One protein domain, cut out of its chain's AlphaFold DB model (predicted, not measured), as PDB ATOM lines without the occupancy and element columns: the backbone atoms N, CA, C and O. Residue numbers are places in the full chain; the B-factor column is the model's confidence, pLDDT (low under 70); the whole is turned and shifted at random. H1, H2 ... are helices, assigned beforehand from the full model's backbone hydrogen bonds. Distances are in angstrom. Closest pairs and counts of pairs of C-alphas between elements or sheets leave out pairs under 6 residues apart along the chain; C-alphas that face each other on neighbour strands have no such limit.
ATOM      1  N   PRO A  21      16.498 -53.770 -27.036       82.62
ATOM      2  CA  PRO A  21      17.249 -54.302 -25.913       82.62
ATOM      3  C   PRO A  21      18.381 -55.216 -26.386       82.62
ATOM      4  O   PRO A  21      18.257 -55.924 -27.384       82.62
ATOM      5  N   LYS A  22      19.498 -55.203 -25.660       83.25
ATOM      6  CA  LYS A  22      20.693 -55.990 -26.005       83.25
ATOM      7  C   LYS A  22      20.573 -57.459 -25.602       83.25
ATOM      8  O   LYS A  22      21.406 -58.267 -26.002       83.25
ATOM      9  N   SER A  23      19.579 -57.796 -24.783       86.00
ATOM     10  CA  SER A  23      19.296 -59.154 -24.332       86.00
ATOM     11  C   SER A  23      17.804 -59.357 -24.088       86.00
ATOM     12  O   SER A  23      17.067 -58.411 -23.802       86.00
ATOM     13  N   GLU A  24      17.379 -60.619 -24.135       86.56
ATOM     14  CA  GLU A  24      16.019 -61.040 -23.782       86.56
ATOM     15  C   GLU A  24      15.667 -60.677 -22.326       86.56
ATOM     16  O   GLU A  24      14.539 -60.304 -22.012       86.56
ATOM     17  N   GLU A  25      16.646 -60.710 -21.418       90.81
ATOM     18  CA  GLU A  25      16.459 -60.300 -20.023       90.81
ATOM     19  C   GLU A  25      16.151 -58.799 -19.900       90.81
ATOM     20  O   GLU A  25      15.226 -58.403 -19.186       90.81
ATOM     21  N   GLU A  26      16.892 -57.952 -20.623       89.12
ATOM     22  CA  GLU A  26      16.627 -56.513 -20.660       89.12
ATOM     23  C   GLU A  26      15.244 -56.238 -21.261       89.12
ATOM     24  O   GLU A  26      14.495 -55.407 -20.740       89.12
ATOM     25  N   PHE A  27      14.894 -56.973 -22.316       88.19
ATOM     26  CA  PHE A  27      13.599 -56.893 -22.974       88.19
ATOM     27  C   PHE A  27      12.455 -57.173 -21.995       88.19
ATOM     28  O   PHE A  27      11.621 -56.302 -21.738       88.19
ATOM     29  N   ASN A  28      12.484 -58.338 -21.349       89.69
ATOM     30  CA  ASN A  28      11.478 -58.756 -20.375       89.69
ATOM     31  C   ASN A  28      11.425 -57.826 -19.153       89.69
ATOM     32  O   ASN A  28      10.353 -57.552 -18.609       89.69
ATOM     33  N   SER A  29      12.566 -57.272 -18.733       93.94
ATOM     34  CA  SER A  29      12.627 -56.271 -17.663       93.94
ATOM     35  C   SER A  29      11.903 -54.972 -18.034       93.94
ATOM     36  O   SER A  29      11.168 -54.416 -17.209       93.94
ATOM     37  N   ARG A  30      12.072 -54.478 -19.270       93.19
ATOM     38  CA  ARG A  30      11.354 -53.293 -19.767       93.19
ATOM     39  C   ARG A  30       9.854 -53.566 -19.855       93.19
ATOM     40  O   ARG A  30       9.075 -52.781 -19.321       93.19
ATOM     41  N   GLU A  31       9.452 -54.696 -20.424       92.50
ATOM     42  CA  GLU A  31       8.039 -55.072 -20.538       92.50
ATOM     43  C   GLU A  31       7.358 -55.197 -19.176       92.50
ATOM     44  O   GLU A  31       6.312 -54.591 -18.946       92.50
ATOM     45  N   ARG A  32       8.004 -55.841 -18.201       93.12
ATOM     46  CA  ARG A  32       7.469 -55.940 -16.837       93.12
ATOM     47  C   ARG A  32       7.253 -54.571 -16.183       93.12
ATOM     48  O   ARG A  32       6.298 -54.383 -15.429       93.12
ATOM     49  N   LYS A  33       8.118 -53.587 -16.456       94.75
ATOM     50  CA  LYS A  33       7.925 -52.204 -15.981       94.75
ATOM     51  C   LYS A  33       6.714 -51.545 -16.649       94.75
ATOM     52  O   LYS A  33       5.966 -50.847 -15.965       94.75
ATOM     53  N   VAL A  34       6.503 -51.790 -17.942       93.31
ATOM     54  CA  VAL A  34       5.326 -51.315 -18.689       93.31
ATOM     55  C   VAL A  34       4.042 -51.911 -18.108       93.31
ATOM     56  O   VAL A  34       3.123 -51.164 -17.768       93.31
ATOM     57  N   GLU A  35       4.002 -53.225 -17.880       92.62
ATOM     58  CA  GLU A  35       2.850 -53.900 -17.270       92.62
ATOM     59  C   GLU A  35       2.487 -53.316 -15.898       92.62
ATOM     60  O   GLU A  35       1.309 -53.151 -15.569       92.62
ATOM     61  N   LEU A  36       3.487 -52.973 -15.078       92.12
ATOM     62  CA  LEU A  36       3.259 -52.340 -13.778       92.12
ATOM     63  C   LEU A  36       2.596 -50.964 -13.916       92.12
ATOM     64  O   LEU A  36       1.698 -50.646 -13.131       92.12
ATOM     65  N   GLU A  37       3.002 -50.150 -14.893       92.94
ATOM     66  CA  GLU A  37       2.362 -48.857 -15.166       92.94
ATOM     67  C   GLU A  37       0.919 -49.028 -15.653       92.94
ATOM     68  O   GLU A  37       0.025 -48.325 -15.174       92.94
ATOM     69  N   ILE A  38       0.665 -50.011 -16.516       91.31
ATOM     70  CA  ILE A  38      -0.675 -50.331 -17.023       91.31
ATOM     71  C   ILE A  38      -1.589 -50.794 -15.880       91.31
ATOM     72  O   ILE A  38      -2.665 -50.234 -15.677       91.31
ATOM     73  N   ARG A  39      -1.136 -51.726 -15.032       88.69
ATOM     74  CA  ARG A  39      -1.897 -52.173 -13.851       88.69
ATOM     75  C   ARG A  39      -2.178 -51.028 -12.875       88.69
ATOM     76  O   ARG A  39      -3.242 -50.982 -12.256       88.69
ATOM     77  N   ARG A  40      -1.236 -50.090 -12.708       89.81
ATOM     78  CA  ARG A  40      -1.447 -48.879 -11.892       89.81
ATOM     79  C   ARG A  40      -2.516 -47.977 -12.500       89.81
ATOM     80  O   ARG A  40      -3.305 -47.416 -11.742       89.81
ATOM     81  N   PHE A  41      -2.544 -47.831 -13.822       90.00
ATOM     82  CA  PHE A  41      -3.586 -47.087 -14.521       90.00
ATOM     83  C   PHE A  41      -4.959 -47.733 -14.326       90.00
ATOM     84  O   PHE A  41      -5.859 -47.051 -13.838       90.00
ATOM     85  N   SER A  42      -5.107 -49.038 -14.574       86.75
ATOM     86  CA  SER A  42      -6.398 -49.732 -14.439       86.75
ATOM     87  C   SER A  42      -6.967 -49.626 -13.019       86.75
ATOM     88  O   SER A  42      -8.153 -49.359 -12.842       86.75
ATOM     89  N   LYS A  43      -6.119 -49.708 -11.981       85.12
ATOM     90  CA  LYS A  43      -6.540 -49.481 -10.581       85.12
ATOM     91  C   LYS A  43      -6.994 -48.044 -10.301       85.12
ATOM     92  O   LYS A  43      -7.812 -47.818  -9.411       85.12
ATOM     93  N   LYS A  44      -6.430 -47.060 -11.004       88.12
ATOM     94  CA  LYS A  44      -6.778 -45.639 -10.849       88.12
ATOM     95  C   LYS A  44      -7.997 -45.241 -11.675       88.12
ATOM     96  O   LYS A  44      -8.691 -44.320 -11.259       88.12
ATOM     97  N   ALA A  45      -8.264 -45.918 -12.792       88.00
ATOM     98  CA  ALA A  45      -9.362 -45.606 -13.703       88.00
ATOM     99  C   ALA A  45     -10.716 -45.551 -12.978       88.00
ATOM    100  O   ALA A  45     -11.427 -44.558 -13.106       88.00
ATOM    101  N   ASN A  46     -11.006 -46.528 -12.111       88.38
ATOM    102  CA  ASN A  46     -12.243 -46.530 -11.323       88.38
ATOM    103  C   ASN A  46     -12.372 -45.274 -10.453       88.38
ATOM    104  O   ASN A  46     -13.396 -44.599 -10.471       88.38
ATOM    105  N   ARG A  47     -11.292 -44.898  -9.756       89.75
ATOM    106  CA  ARG A  47     -11.274 -43.708  -8.895       89.75
ATOM    107  C   ARG A  47     -11.462 -42.419  -9.687       89.75
ATOM    108  O   ARG A  47     -12.030 -41.470  -9.165       89.75
ATOM    109  N   LEU A  48     -10.967 -42.356 -10.925       89.94
ATOM    110  CA  LEU A  48     -11.157 -41.183 -11.783       89.94
ATOM    111  C   LEU A  48     -12.638 -40.956 -12.106       89.94
ATOM    112  O   LEU A  48     -13.066 -39.809 -12.161       89.94
ATOM    113  N   ILE A  49     -13.407 -42.034 -12.266       90.94
ATOM    114  CA  ILE A  49     -14.847 -41.987 -12.548       90.94
ATOM    115  C   ILE A  49     -15.633 -41.724 -11.259       90.94
ATOM    116  O   ILE A  49     -16.452 -40.808 -11.204       90.94
ATOM    117  N   GLU A  50     -15.334 -42.465 -10.189       91.00
ATOM    118  CA  GLU A  50     -15.990 -42.322  -8.879       91.00
ATOM    119  C   GLU A  50     -15.866 -40.891  -8.322       91.00
ATOM    120  O   GLU A  50     -16.794 -40.393  -7.681       91.00
ATOM    121  N   ASN A  51     -14.758 -40.202  -8.616       93.25
ATOM    122  CA  ASN A  51     -14.474 -38.852  -8.127       93.25
ATOM    123  C   ASN A  51     -15.072 -37.712  -8.965       93.25
ATOM    124  O   ASN A  51     -14.851 -36.558  -8.602       93.25
ATOM    125  N   ILE A  52     -15.801 -37.985 -10.053       92.69
ATOM    126  CA  ILE A  52     -16.519 -36.932 -10.795       92.69
ATOM    127  C   ILE A  52     -17.548 -36.287  -9.855       92.69
ATOM    128  O   ILE A  52     -18.265 -36.992  -9.154       92.69
ATOM    129  N   LYS A  53     -17.647 -34.963  -9.799       93.94
ATOM    130  CA  LYS A  53     -18.606 -34.274  -8.920       93.94
ATOM    131  C   LYS A  53     -19.561 -33.376  -9.690       93.94
ATOM    132  O   LYS A  53     -19.326 -33.079 -10.859       93.94
ATOM    133  N   VAL A  54     -20.611 -32.899  -9.026       92.38
ATOM    134  CA  VAL A  54     -21.521 -31.901  -9.604       92.38
ATOM    135  C   VAL A  54     -20.773 -30.617  -9.968       92.38
ATOM    136  O   VAL A  54     -21.006 -30.073 -11.043       92.38
ATOM    137  N   GLU A  55     -19.785 -30.190  -9.178       91.75
ATOM    138  CA  GLU A  55     -18.960 -29.013  -9.507       91.75
ATOM    139  C   GLU A  55     -18.138 -29.220 -10.791       91.75
ATOM    140  O   GLU A  55     -17.790 -28.269 -11.489       91.75
ATOM    141  N   ASP A  56     -17.818 -30.472 -11.143       90.44
ATOM    142  CA  ASP A  56     -17.177 -30.767 -12.425       90.44
ATOM    143  C   ASP A  56     -18.132 -30.593 -13.613       90.44
ATOM    144  O   ASP A  56     -17.661 -30.346 -14.726       90.44
ATOM    145  N   LEU A  57     -19.441 -30.749 -13.393       89.44
ATOM    146  CA  LEU A  57     -20.481 -30.559 -14.402       89.44
ATOM    147  C   LEU A  57     -20.885 -29.090 -14.527       89.44
ATOM    148  O   LEU A  57     -21.081 -28.616 -15.639       89.44
ATOM    149  N   ILE A  58     -20.961 -28.372 -13.412       90.19
ATOM    150  CA  ILE A  58     -21.418 -26.982 -13.380       90.19
ATOM    151  C   ILE A  58     -20.225 -26.027 -13.470       90.19
ATOM    152  O   ILE A  58     -19.901 -25.529 -14.547       90.19
ATOM    153  N   ASP A  59     -19.510 -25.848 -12.360       87.38
ATOM    154  CA  ASP A  59     -18.516 -24.783 -12.178       87.38
ATOM    155  C   ASP A  59     -17.326 -24.892 -13.139       87.38
ATOM    156  O   ASP A  59     -16.754 -23.893 -13.568       87.38
ATOM    157  N   LYS A  60     -16.932 -26.119 -13.496       85.38
ATOM    158  CA  LYS A  60     -15.811 -26.365 -14.420       85.38
ATOM    159  C   LYS A  60     -16.234 -26.433 -15.890       85.38
ATOM    160  O   LYS A  60     -15.436 -26.874 -16.720       85.38
ATOM    161  N   GLY A  61     -17.468 -26.030 -16.208       76.94
ATOM    162  CA  GLY A  61     -18.002 -26.011 -17.570       76.94
ATOM    163  C   GLY A  61     -18.164 -27.407 -18.169       76.94
ATOM    164  O   GLY A  61     -17.870 -27.619 -19.347       76.94
ATOM    165  N   GLY A  62     -18.549 -28.387 -17.348       81.88
ATOM    166  CA  GLY A  62     -18.753 -29.760 -17.805       81.88
ATOM    167  C   GLY A  62     -20.001 -29.911 -18.673       81.88
ATOM    168  O   GLY A  62     -19.938 -30.618 -19.673       81.88
ATOM    169  N   ILE A  63     -21.089 -29.220 -18.329       91.44
ATOM    170  CA  ILE A  63     -22.325 -29.098 -19.105       91.44
ATOM    171  C   ILE A  63     -22.291 -27.774 -19.869       91.44
ATOM    172  O   ILE A  63     -21.963 -26.727 -19.320       91.44
ATOM    173  N   ASN A  64     -22.642 -27.829 -21.153       92.31
ATOM    174  CA  ASN A  64     -22.805 -26.646 -21.991       92.31
ATOM    175  C   ASN A  64     -24.308 -26.393 -22.211       92.31
ATOM    176  O   ASN A  64     -24.916 -27.162 -22.964       92.31
ATOM    177  N   PRO A  65     -24.904 -25.342 -21.613       93.75
ATOM    178  CA  PRO A  65     -26.346 -25.099 -21.684       93.75
ATOM    179  C   PRO A  65     -26.835 -24.871 -23.119       93.75
ATOM    180  O   PRO A  65     -27.876 -25.395 -23.505       93.75
ATOM    181  N   TYR A  66     -26.049 -24.192 -23.957       95.00
ATOM    182  CA  TYR A  66     -26.399 -23.976 -25.361       95.00
ATOM    183  C   TYR A  66     -26.446 -25.284 -26.147       95.00
ATOM    184  O   TYR A  66     -27.331 -25.471 -26.977       95.00
ATOM    185  N   LEU A  67     -25.514 -26.204 -25.879       93.62
ATOM    186  CA  LEU A  67     -25.498 -27.509 -26.537       93.62
ATOM    187  C   LEU A  67     -26.665 -28.386 -26.065       93.62
ATOM    188  O   LEU A  67     -27.271 -29.058 -26.892       93.62
ATOM    189  N   VAL A  68     -27.011 -28.339 -24.772       95.56
ATOM    190  CA  VAL A  68     -28.202 -29.015 -24.224       95.56
ATOM    191  C   VAL A  68     -29.458 -28.557 -24.967       95.56
ATOM    192  O   VAL A  68     -30.210 -29.387 -25.479       95.56
ATOM    193  N   THR A  69     -29.660 -27.241 -25.078       95.00
ATOM    194  CA  THR A  69     -30.821 -26.670 -25.771       95.00
ATOM    195  C   THR A  69     -30.803 -26.984 -27.268       95.00
ATOM    196  O   THR A  69     -31.823 -27.399 -27.811       95.00
ATOM    197  N   ALA A  70     -29.656 -26.834 -27.938       96.62
ATOM    198  CA  ALA A  70     -29.532 -27.044 -29.382       96.62
ATOM    199  C   ALA A  70     -29.733 -28.508 -29.802       96.62
ATOM    200  O   ALA A  70     -30.317 -28.764 -30.852       96.62
ATOM    201  N   LEU A  71     -29.278 -29.466 -28.986       95.94
ATOM    202  CA  LEU A  71     -29.518 -30.897 -29.211       95.94
ATOM    203  C   LEU A  71     -30.915 -31.344 -28.755       95.94
ATOM    204  O   LEU A  71     -31.309 -32.480 -29.005       95.94
ATOM    205  N   GLY A  72     -31.679 -30.451 -28.120       96.12
ATOM    206  CA  GLY A  72     -33.072 -30.682 -27.771       96.12
ATOM    207  C   GLY A  72     -33.282 -31.657 -26.618       96.12
ATOM    208  O   GLY A  72     -34.364 -32.249 -26.563       96.12
ATOM    209  N   PHE A  73     -32.302 -31.799 -25.715       96.19
ATOM    210  CA  PHE A  73     -32.437 -32.624 -24.510       96.19
ATOM    211  C   PHE A  73     -33.669 -32.191 -23.705       96.19
ATOM    212  O   PHE A  73     -34.016 -31.009 -23.642       96.19
ATOM    213  N   LYS A  74     -34.369 -33.170 -23.142       95.06
ATOM    214  CA  LYS A  74     -35.651 -33.021 -22.447       95.06
ATOM    215  C   LYS A  74     -35.507 -33.128 -20.941       95.06
ATOM    216  O   LYS A  74     -36.326 -32.561 -20.221       95.06
ATOM    217  N   THR A  75     -34.482 -33.828 -20.467       95.50
ATOM    218  CA  THR A  75     -34.299 -34.121 -19.045       95.50
ATOM    219  C   THR A  75     -32.875 -33.834 -18.571       95.50
ATOM    220  O   THR A  75     -31.930 -33.750 -19.363       95.50
ATOM    221  N   ILE A  76     -32.714 -33.667 -17.254       94.19
ATOM    222  CA  ILE A  76     -31.391 -33.526 -16.627       94.19
ATOM    223  C   ILE A  76     -30.591 -34.815 -16.826       94.19
ATOM    224  O   ILE A  76     -29.389 -34.759 -17.061       94.19
ATOM    225  N   GLU A  77     -31.258 -35.967 -16.795       95.31
ATOM    226  CA  GLU A  77     -30.692 -37.287 -17.050       95.31
ATOM    227  C   GLU A  77     -29.980 -37.360 -18.404       95.31
ATOM    228  O   GLU A  77     -28.811 -37.740 -18.446       95.31
ATOM    229  N   GLU A  78     -30.641 -36.942 -19.487       95.19
ATOM    230  CA  GLU A  78     -30.069 -36.949 -20.841       95.19
ATOM    231  C   GLU A  78     -28.836 -36.040 -20.940       95.19
ATOM    232  O   GLU A  78     -27.802 -36.421 -21.499       95.19
ATOM    233  N   ALA A  79     -28.916 -34.844 -20.345       94.06
ATOM    234  CA  ALA A  79     -27.789 -33.919 -20.303       94.06
ATOM    235  C   ALA A  79     -26.611 -34.517 -19.516       94.06
ATOM    236  O   ALA A  79     -25.477 -34.545 -20.003       94.06
ATOM    237  N   VAL A  80     -26.866 -35.033 -18.311       94.69
ATOM    238  CA  VAL A  80     -25.839 -35.650 -17.462       94.69
ATOM    239  C   VAL A  80     -25.210 -36.843 -18.165       94.69
ATOM    240  O   VAL A  80     -23.987 -36.952 -18.164       94.69
ATOM    241  N   GLU A  81     -25.997 -37.705 -18.801       94.44
ATOM    242  CA  GLU A  81     -25.482 -38.853 -19.536       94.44
ATOM    243  C   GLU A  81     -24.479 -38.441 -20.614       94.44
ATOM    244  O   GLU A  81     -23.339 -38.917 -20.610       94.44
ATOM    245  N   PHE A  82     -24.858 -37.497 -21.474       94.25
ATOM    246  CA  PHE A  82     -23.992 -37.027 -22.548       94.25
ATOM    247  C   PHE A  82     -22.679 -36.430 -22.016       94.25
ATOM    248  O   PHE A  82     -21.580 -36.793 -22.454       94.25
ATOM    249  N   PHE A  83     -22.768 -35.518 -21.044       93.19
ATOM    250  CA  PHE A  83     -21.593 -34.796 -20.552       93.19
ATOM    251  C   PHE A  83     -20.714 -35.633 -19.619       93.19
ATOM    252  O   PHE A  83     -19.488 -35.481 -19.654       93.19
ATOM    253  N   VAL A  84     -21.284 -36.558 -18.842       93.75
ATOM    254  CA  VAL A  84     -20.507 -37.508 -18.031       93.75
ATOM    255  C   VAL A  84     -19.753 -38.472 -18.934       93.75
ATOM    256  O   VAL A  84     -18.551 -38.630 -18.735       93.75
ATOM    257  N   MET A  85     -20.387 -39.047 -19.962       91.56
ATOM    258  CA  MET A  85     -19.697 -39.929 -20.913       91.56
ATOM    259  C   MET A  85     -18.513 -39.222 -21.578       91.56
ATOM    260  O   MET A  85     -17.387 -39.725 -21.557       91.56
ATOM    261  N   ARG A  86     -18.733 -37.999 -22.078       90.88
ATOM    262  CA  ARG A  86     -17.668 -37.163 -22.646       90.88
ATOM    263  C   ARG A  86     -16.554 -36.875 -21.635       90.88
ATOM    264  O   ARG A  86     -15.375 -36.871 -21.985       90.88
ATOM    265  N   ARG A  87     -16.899 -36.602 -20.375       90.56
ATOM    266  CA  ARG A  87     -15.906 -36.314 -19.335       90.56
ATOM    267  C   ARG A  87     -15.111 -37.551 -18.932       90.56
ATOM    268  O   ARG A  87     -13.905 -37.427 -18.711       90.56
ATOM    269  N   VAL A  88     -15.754 -38.712 -18.846       91.56
ATOM    270  CA  VAL A  88     -15.091 -39.993 -18.583       91.56
ATOM    271  C   VAL A  88     -14.078 -40.279 -19.685       91.56
ATOM    272  O   VAL A  88     -12.907 -40.482 -19.370       91.56
ATOM    273  N   GLU A  89     -14.486 -40.185 -20.955       90.50
ATOM    274  CA  GLU A  89     -13.596 -40.355 -22.110       90.50
ATOM    275  C   GLU A  89     -12.375 -39.433 -22.007       90.50
ATOM    276  O   GLU A  89     -11.243 -39.915 -21.958       90.50
ATOM    277  N   ARG A  90     -12.584 -38.122 -21.822       87.38
ATOM    278  CA  ARG A  90     -11.484 -37.150 -21.722       87.38
ATOM    279  C   ARG A  90     -10.550 -37.425 -20.544       87.38
ATOM    280  O   ARG A  90      -9.332 -37.247 -20.653       87.38
ATOM    281  N   THR A  91     -11.106 -37.816 -19.399       88.06
ATOM    282  CA  THR A  91     -10.343 -38.078 -18.170       88.06
ATOM    283  C   THR A  91      -9.476 -39.323 -18.328       88.06
ATOM    284  O   THR A  91      -8.279 -39.288 -18.019       88.06
ATOM    285  N   LEU A  92     -10.054 -40.403 -18.857       89.50
ATOM    286  CA  LEU A  92      -9.327 -41.630 -19.153       89.50
ATOM    287  C   LEU A  92      -8.280 -41.389 -20.241       89.50
ATOM    288  O   LEU A  92      -7.121 -41.727 -20.022       89.50
ATOM    289  N   GLY A  93      -8.636 -40.720 -21.340       87.06
ATOM    290  CA  GLY A  93      -7.730 -40.408 -22.446       87.06
ATOM    291  C   GLY A  93      -6.526 -39.559 -22.023       87.06
ATOM    292  O   GLY A  93      -5.389 -39.887 -22.358       87.06
ATOM    293  N   THR A  94      -6.740 -38.521 -21.207       86.00
ATOM    294  CA  THR A  94      -5.645 -37.681 -20.677       86.00
ATOM    295  C   THR A  94      -4.709 -38.488 -19.779       86.00
ATOM    296  O   THR A  94      -3.487 -38.413 -19.904       86.00
ATOM    297  N   SER A  95      -5.276 -39.282 -18.866       86.00
ATOM    298  CA  SER A  95      -4.495 -40.138 -17.969       86.00
ATOM    299  C   SER A  95      -3.718 -41.204 -18.751       86.00
ATOM    300  O   SER A  95      -2.545 -41.450 -18.465       86.00
ATOM    301  N   PHE A  96      -4.336 -41.776 -19.785       87.75
ATOM    302  CA  PHE A  96      -3.738 -42.785 -20.651       87.75
ATOM    303  C   PHE A  96      -2.622 -42.218 -21.537       87.75
ATOM    304  O   PHE A  96      -1.616 -42.888 -21.738       87.75
ATOM    305  N   GLY A  97      -2.715 -40.958 -21.976       88.00
ATOM    306  CA  GLY A  97      -1.624 -40.274 -22.683       88.00
ATOM    307  C   GLY A  97      -0.302 -40.294 -21.903       88.00
ATOM    308  O   GLY A  97       0.745 -40.590 -22.475       88.00
ATOM    309  N   ASN A  98      -0.354 -40.103 -20.579       89.56
ATOM    310  CA  ASN A  98       0.831 -40.215 -19.717       89.56
ATOM    311  C   ASN A  98       1.380 -41.651 -19.644       89.56
ATOM    312  O   ASN A  98       2.577 -41.849 -19.441       89.56
ATOM    313  N   ILE A  99       0.512 -42.661 -19.764       91.81
ATOM    314  CA  ILE A  99       0.926 -44.069 -19.813       91.81
ATOM    315  C   ILE A  99       1.618 -44.367 -21.138       91.81
ATOM    316  O   ILE A  99       2.651 -45.026 -21.124       91.81
ATOM    317  N   LEU A 100       1.112 -43.839 -22.256       92.06
ATOM    318  CA  LEU A 100       1.760 -43.980 -23.560       92.06
ATOM    319  C   LEU A 100       3.143 -43.315 -23.584       92.06
ATOM    320  O   LEU A 100       4.094 -43.932 -24.051       92.06
ATOM    321  N   GLU A 101       3.292 -42.111 -23.023       93.00
ATOM    322  CA  GLU A 101       4.606 -41.460 -22.878       93.00
ATOM    323  C   GLU A 101       5.579 -42.350 -22.087       93.00
ATOM    324  O   GLU A 101       6.673 -42.659 -22.557       93.00
ATOM    325  N   LYS A 102       5.157 -42.840 -20.913       93.56
ATOM    326  CA  LYS A 102       5.967 -43.756 -20.095       93.56
ATOM    327  C   LYS A 102       6.293 -45.059 -20.808       93.56
ATOM    328  O   LYS A 102       7.401 -45.559 -20.653       93.56
ATOM    329  N   PHE A 103       5.343 -45.610 -21.554       93.56
ATOM    330  CA  PHE A 103       5.544 -46.816 -22.341       93.56
ATOM    331  C   PHE A 103       6.683 -46.614 -23.342       93.56
ATOM    332  O   PHE A 103       7.636 -47.386 -23.313       93.56
ATOM    333  N   ILE A 104       6.645 -45.531 -24.125       94.19
ATOM    334  CA  ILE A 104       7.709 -45.174 -25.071       94.19
ATOM    335  C   ILE A 104       9.053 -44.983 -24.350       94.19
ATOM    336  O   ILE A 104      10.056 -45.557 -24.774       94.19
ATOM    337  N   ILE A 105       9.082 -44.244 -23.231       94.69
ATOM    338  CA  ILE A 105      10.302 -44.050 -22.425       94.69
ATOM    339  C   ILE A 105      10.892 -45.400 -21.997       94.69
ATOM    340  O   ILE A 105      12.077 -45.653 -22.210       94.69
ATOM    341  N   ILE A 106      10.079 -46.262 -21.383       94.38
ATOM    342  CA  ILE A 106      10.536 -47.532 -20.812       94.38
ATOM    343  C   ILE A 106      10.984 -48.483 -21.917       94.38
ATOM    344  O   ILE A 106      12.059 -49.075 -21.805       94.38
ATOM    345  N   ILE A 107      10.181 -48.635 -22.971       92.44
ATOM    346  CA  ILE A 107      10.424 -49.663 -23.978       92.44
ATOM    347  C   ILE A 107      11.631 -49.338 -24.852       92.44
ATOM    348  O   ILE A 107      12.417 -50.234 -25.155       92.44
ATOM    349  N   PHE A 108      11.870 -48.058 -25.139       91.56
ATOM    350  CA  PHE A 108      13.071 -47.612 -25.842       91.56
ATOM    351  C   PHE A 108      14.285 -47.386 -24.930       91.56
ATOM    352  O   PHE A 108      15.360 -47.040 -25.418       91.56
ATOM    353  N   GLY A 109      14.154 -47.613 -23.617       91.56
ATOM    354  CA  GLY A 109      15.255 -47.448 -22.665       91.56
ATOM    355  C   GLY A 109      15.720 -45.996 -22.525       91.56
ATOM    356  O   GLY A 109      16.895 -45.743 -22.263       91.56
ATOM    357  N   GLY A 242      -6.730 -55.222 -17.442       69.06
ATOM    358  CA  GLY A 242      -8.173 -55.353 -17.225       69.06
ATOM    359  C   GLY A 242      -8.667 -54.463 -16.076       69.06
ATOM    360  O   GLY A 242      -8.003 -54.327 -15.041       69.06
ATOM    361  N   LEU A 243      -9.830 -53.831 -16.254       66.31
ATOM    362  CA  LEU A 243     -10.500 -53.114 -15.168       66.31
ATOM    363  C   LEU A 243     -11.032 -54.120 -14.144       66.31
ATOM    364  O   LEU A 243     -11.510 -55.193 -14.494       66.31
ATOM    365  N   SER A 244     -10.936 -53.774 -12.859       64.62
ATOM    366  CA  SER A 244     -11.384 -54.654 -11.769       64.62
ATOM    367  C   SER A 244     -12.898 -54.632 -11.540       64.62
ATOM    368  O   SER A 244     -13.399 -55.409 -10.736       64.62
ATOM    369  N   LYS A 245     -13.596 -53.678 -12.157       71.75
ATOM    370  CA  LYS A 245     -15.051 -53.507 -12.144       71.75
ATOM    371  C   LYS A 245     -15.496 -53.321 -13.590       71.75
ATOM    372  O   LYS A 245     -14.693 -52.853 -14.403       71.75
ATOM    373  N   ASP A 246     -16.752 -53.633 -13.880       85.56
ATOM    374  CA  ASP A 246     -17.351 -53.244 -15.151       85.56
ATOM    375  C   ASP A 246     -17.340 -51.710 -15.261       85.56
ATOM    376  O   ASP A 246     -17.797 -50.986 -14.371       85.56
ATOM    377  N   LEU A 247     -16.731 -51.215 -16.340       85.62
ATOM    378  CA  LEU A 247     -16.595 -49.788 -16.601       85.62
ATOM    379  C   LEU A 247     -17.955 -49.118 -16.770       85.62
ATOM    380  O   LEU A 247     -18.161 -48.020 -16.258       85.62
ATOM    381  N   PHE A 248     -18.857 -49.760 -17.508       89.12
ATOM    382  CA  PHE A 248     -20.153 -49.196 -17.845       89.12
ATOM    383  C   PHE A 248     -21.058 -49.175 -16.621       89.12
ATOM    384  O   PHE A 248     -21.629 -48.131 -16.326       89.12
ATOM    385  N   GLU A 249     -21.060 -50.243 -15.822       91.62
ATOM    386  CA  GLU A 249     -21.787 -50.267 -14.546       91.62
ATOM    387  C   GLU A 249     -21.310 -49.153 -13.596       91.62
ATOM    388  O   GLU A 249     -22.109 -48.471 -12.942       91.62
ATOM    389  N   LEU A 250     -19.994 -48.920 -13.544       91.19
ATOM    390  CA  LEU A 250     -19.418 -47.852 -12.732       91.19
ATOM    391  C   LEU A 250     -19.858 -46.463 -13.213       91.19
ATOM    392  O   LEU A 250     -20.167 -45.592 -12.394       91.19
ATOM    393  N   ILE A 251     -19.882 -46.252 -14.529       93.25
ATOM    394  CA  ILE A 251     -20.347 -45.003 -15.131       93.25
ATOM    395  C   ILE A 251     -21.840 -44.809 -14.863       93.25
ATOM    396  O   ILE A 251     -22.230 -43.722 -14.448       93.25
ATOM    397  N   ASP A 252     -22.663 -45.840 -15.036       94.38
ATOM    398  CA  ASP A 252     -24.110 -45.779 -14.819       94.38
ATOM    399  C   ASP A 252     -24.450 -45.453 -13.366       94.38
ATOM    400  O   ASP A 252     -25.210 -44.518 -13.096       94.38
ATOM    401  N   THR A 253     -23.788 -46.124 -12.420       94.81
ATOM    402  CA  THR A 253     -23.897 -45.815 -10.989       94.81
ATOM    403  C   THR A 253     -23.544 -44.355 -10.721       94.81
ATOM    404  O   THR A 253     -24.221 -43.655  -9.959       94.81
ATOM    405  N   LYS A 254     -22.483 -43.861 -11.369       95.44
ATOM    406  CA  LYS A 254     -22.032 -42.490 -11.169       95.44
ATOM    407  C   LYS A 254     -22.977 -41.461 -11.787       95.44
ATOM    408  O   LYS A 254     -23.253 -40.451 -11.140       95.44
ATOM    409  N   LYS A 255     -23.501 -41.718 -12.990       96.12
ATOM    410  CA  LYS A 255     -24.533 -40.898 -13.640       96.12
ATOM    411  C   LYS A 255     -25.752 -40.767 -12.730       96.12
ATOM    412  O   LYS A 255     -26.159 -39.648 -12.435       96.12
ATOM    413  N   ALA A 256     -26.269 -41.884 -12.215       96.50
ATOM    414  CA  ALA A 256     -27.435 -41.891 -11.332       96.50
ATOM    415  C   ALA A 256     -27.215 -41.052 -10.059       96.50
ATOM    416  O   ALA A 256     -28.089 -40.282  -9.658       96.50
ATOM    417  N   ALA A 257     -26.029 -41.150  -9.447       96.88
ATOM    418  CA  ALA A 257     -25.675 -40.330  -8.289       96.88
ATOM    419  C   ALA A 257     -25.658 -38.825  -8.620       96.88
ATOM    420  O   ALA A 257     -26.218 -38.030  -7.868       96.88
ATOM    421  N   GLY A 267     -33.739 -28.835  -8.807       90.38
ATOM    422  CA  GLY A 267     -35.044 -29.301  -9.278       90.38
ATOM    423  C   GLY A 267     -34.961 -30.243 -10.484       90.38
ATOM    424  O   GLY A 267     -33.888 -30.540 -10.998       90.38
ATOM    425  N   LYS A 268     -36.118 -30.765 -10.915       91.44
ATOM    426  CA  LYS A 268     -36.234 -31.757 -12.010       91.44
ATOM    427  C   LYS A 268     -36.387 -31.135 -13.396       91.44
ATOM    428  O   LYS A 268     -36.176 -31.810 -14.399       91.44
ATOM    429  N   ASN A 269     -36.836 -29.884 -13.461       94.50
ATOM    430  CA  ASN A 269     -37.129 -29.223 -14.722       94.50
ATOM    431  C   ASN A 269     -35.819 -28.780 -15.375       94.50
ATOM    432  O   ASN A 269     -35.119 -27.918 -14.848       94.50
ATOM    433  N   LEU A 270     -35.503 -29.356 -16.536       92.88
ATOM    434  CA  LEU A 270     -34.276 -29.041 -17.260       92.88
ATOM    435  C   LEU A 270     -34.175 -27.548 -17.601       92.88
ATOM    436  O   LEU A 270     -33.106 -26.969 -17.448       92.88
ATOM    437  N   ASN A 271     -35.266 -26.907 -18.026       91.69
ATOM    438  CA  ASN A 271     -35.234 -25.491 -18.398       91.69
ATOM    439  C   ASN A 271     -34.949 -24.597 -17.187       91.69
ATOM    440  O   ASN A 271     -34.136 -23.682 -17.285       91.69
ATOM    441  N   GLU A 272     -35.574 -24.889 -16.045       91.50
ATOM    442  CA  GLU A 272     -35.310 -24.171 -14.793       91.50
ATOM    443  C   GLU A 272     -33.873 -24.403 -14.321       91.50
ATOM    444  O   GLU A 272     -33.192 -23.452 -13.942       91.50
ATOM    445  N   PHE A 273     -33.378 -25.642 -14.407       92.69
ATOM    446  CA  PHE A 273     -31.988 -25.968 -14.104       92.69
ATOM    447  C   PHE A 273     -31.024 -25.139 -14.960       92.69
ATOM    448  O   PHE A 273     -30.137 -24.487 -14.413       92.69
ATOM    449  N   LEU A 274     -31.217 -25.108 -16.284       92.81
ATOM    450  CA  LEU A 274     -30.343 -24.358 -17.187       92.81
ATOM    451  C   LEU A 274     -30.356 -22.854 -16.882       92.81
ATOM    452  O   LEU A 274     -29.291 -22.254 -16.849       92.81
TER     453      LEU A 274
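AT A GLANCE: This is residues 21 to 109, 242 to 257 and 267 to 274 of the 278 residues of an uncharacterized protein of Thermoplasmatales archaeon (UniProt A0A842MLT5). Two long helices, H1 and H4, lie side by side and run opposite ways, making a long, slim rod. The shorter H5 packs on both of them near the end of H1 and the beginning of H4, while the small helices H2, H3 and H6 gather round that same end of the rod. The printed part has 113 residues, with six named helices in the order H1 to H6 and no named strand; the class is all helix. The whole is loose, with a radius of gyration of the C-alphas of 19.1 A, and spans 65 by 25 by 20 A.

HOW THE PARTS SIT: Start at H1, residues 24 to 50, and look beside it for H4, residues 76 to 107: the two touch, closest at the C-alphas of Arg 30 and Ile 107, 5.6 A apart, and run opposite ways at a shallow tilt of 19 degrees. With H5, residues 247 to 257, they form an up-and-down bundle, each helix running against the one before it in the chain. H1 touches H5 with residues 46 to 50 alone, closest at the C-alphas of Glu 50 and Lys 254, 6.5 A apart. H4 is the hub, touching three helices; it touches H5 with residues 77 to 85 alone, at a steep tilt of 41 degrees, the closest C-alphas being those of Glu 81 and Lys 255, 6.3 A apart. H2, residues 54 to 57, only just touches H4, with 3 pairs of C-alphas within 8 A, the closest those of Leu 57 and Phe 83 at 7.6 A. H3, residues 65 to 70, is close to H4 but not clearly touching, with the C-alphas of Val 68 and Ala 79 closest at 6.3 A. H6, residues 270 to 274, is likewise close to H4 but not clearly touching, with the C-alphas of Ile 76 and Leu 270 closest at 5.4 A. In H3, H5 and H6 every O i to N i+4 pair is within hydrogen-bond range; in H1 it is 21 of 23 and in H4 26 of 28, and H2 is too short for such a pair.

IN THESE COORDINATES: Find C-alpha 24 at (16.019, -61.040, -23.782); from there H1 runs 40.0 A to C-alpha 50. H2 covers 5.1 A and H3 8.6 A. Find C-alpha 76 at (-31.391, -33.526, -16.627), where H4 begins its 45.4 A. H5 measures 15.5 A, and H6 6.1 A, ending at C-alpha 274, (-30.343, -24.358, -17.187).

THE WHOLE: The C-alphas farthest apart are those of Ser 23 and Glu 272, 65.5 A. Residues 110 to 241 are not printed, with 25.3 A between C-alphas 109 and 242; residues 258 to 266 are not printed either, with 14.5 A between C-alphas 257 and 267. Of the links that are printed whole, none is long. The mean pLDDT of the printed part is 90.5, and residues 242 to 244 are under 70.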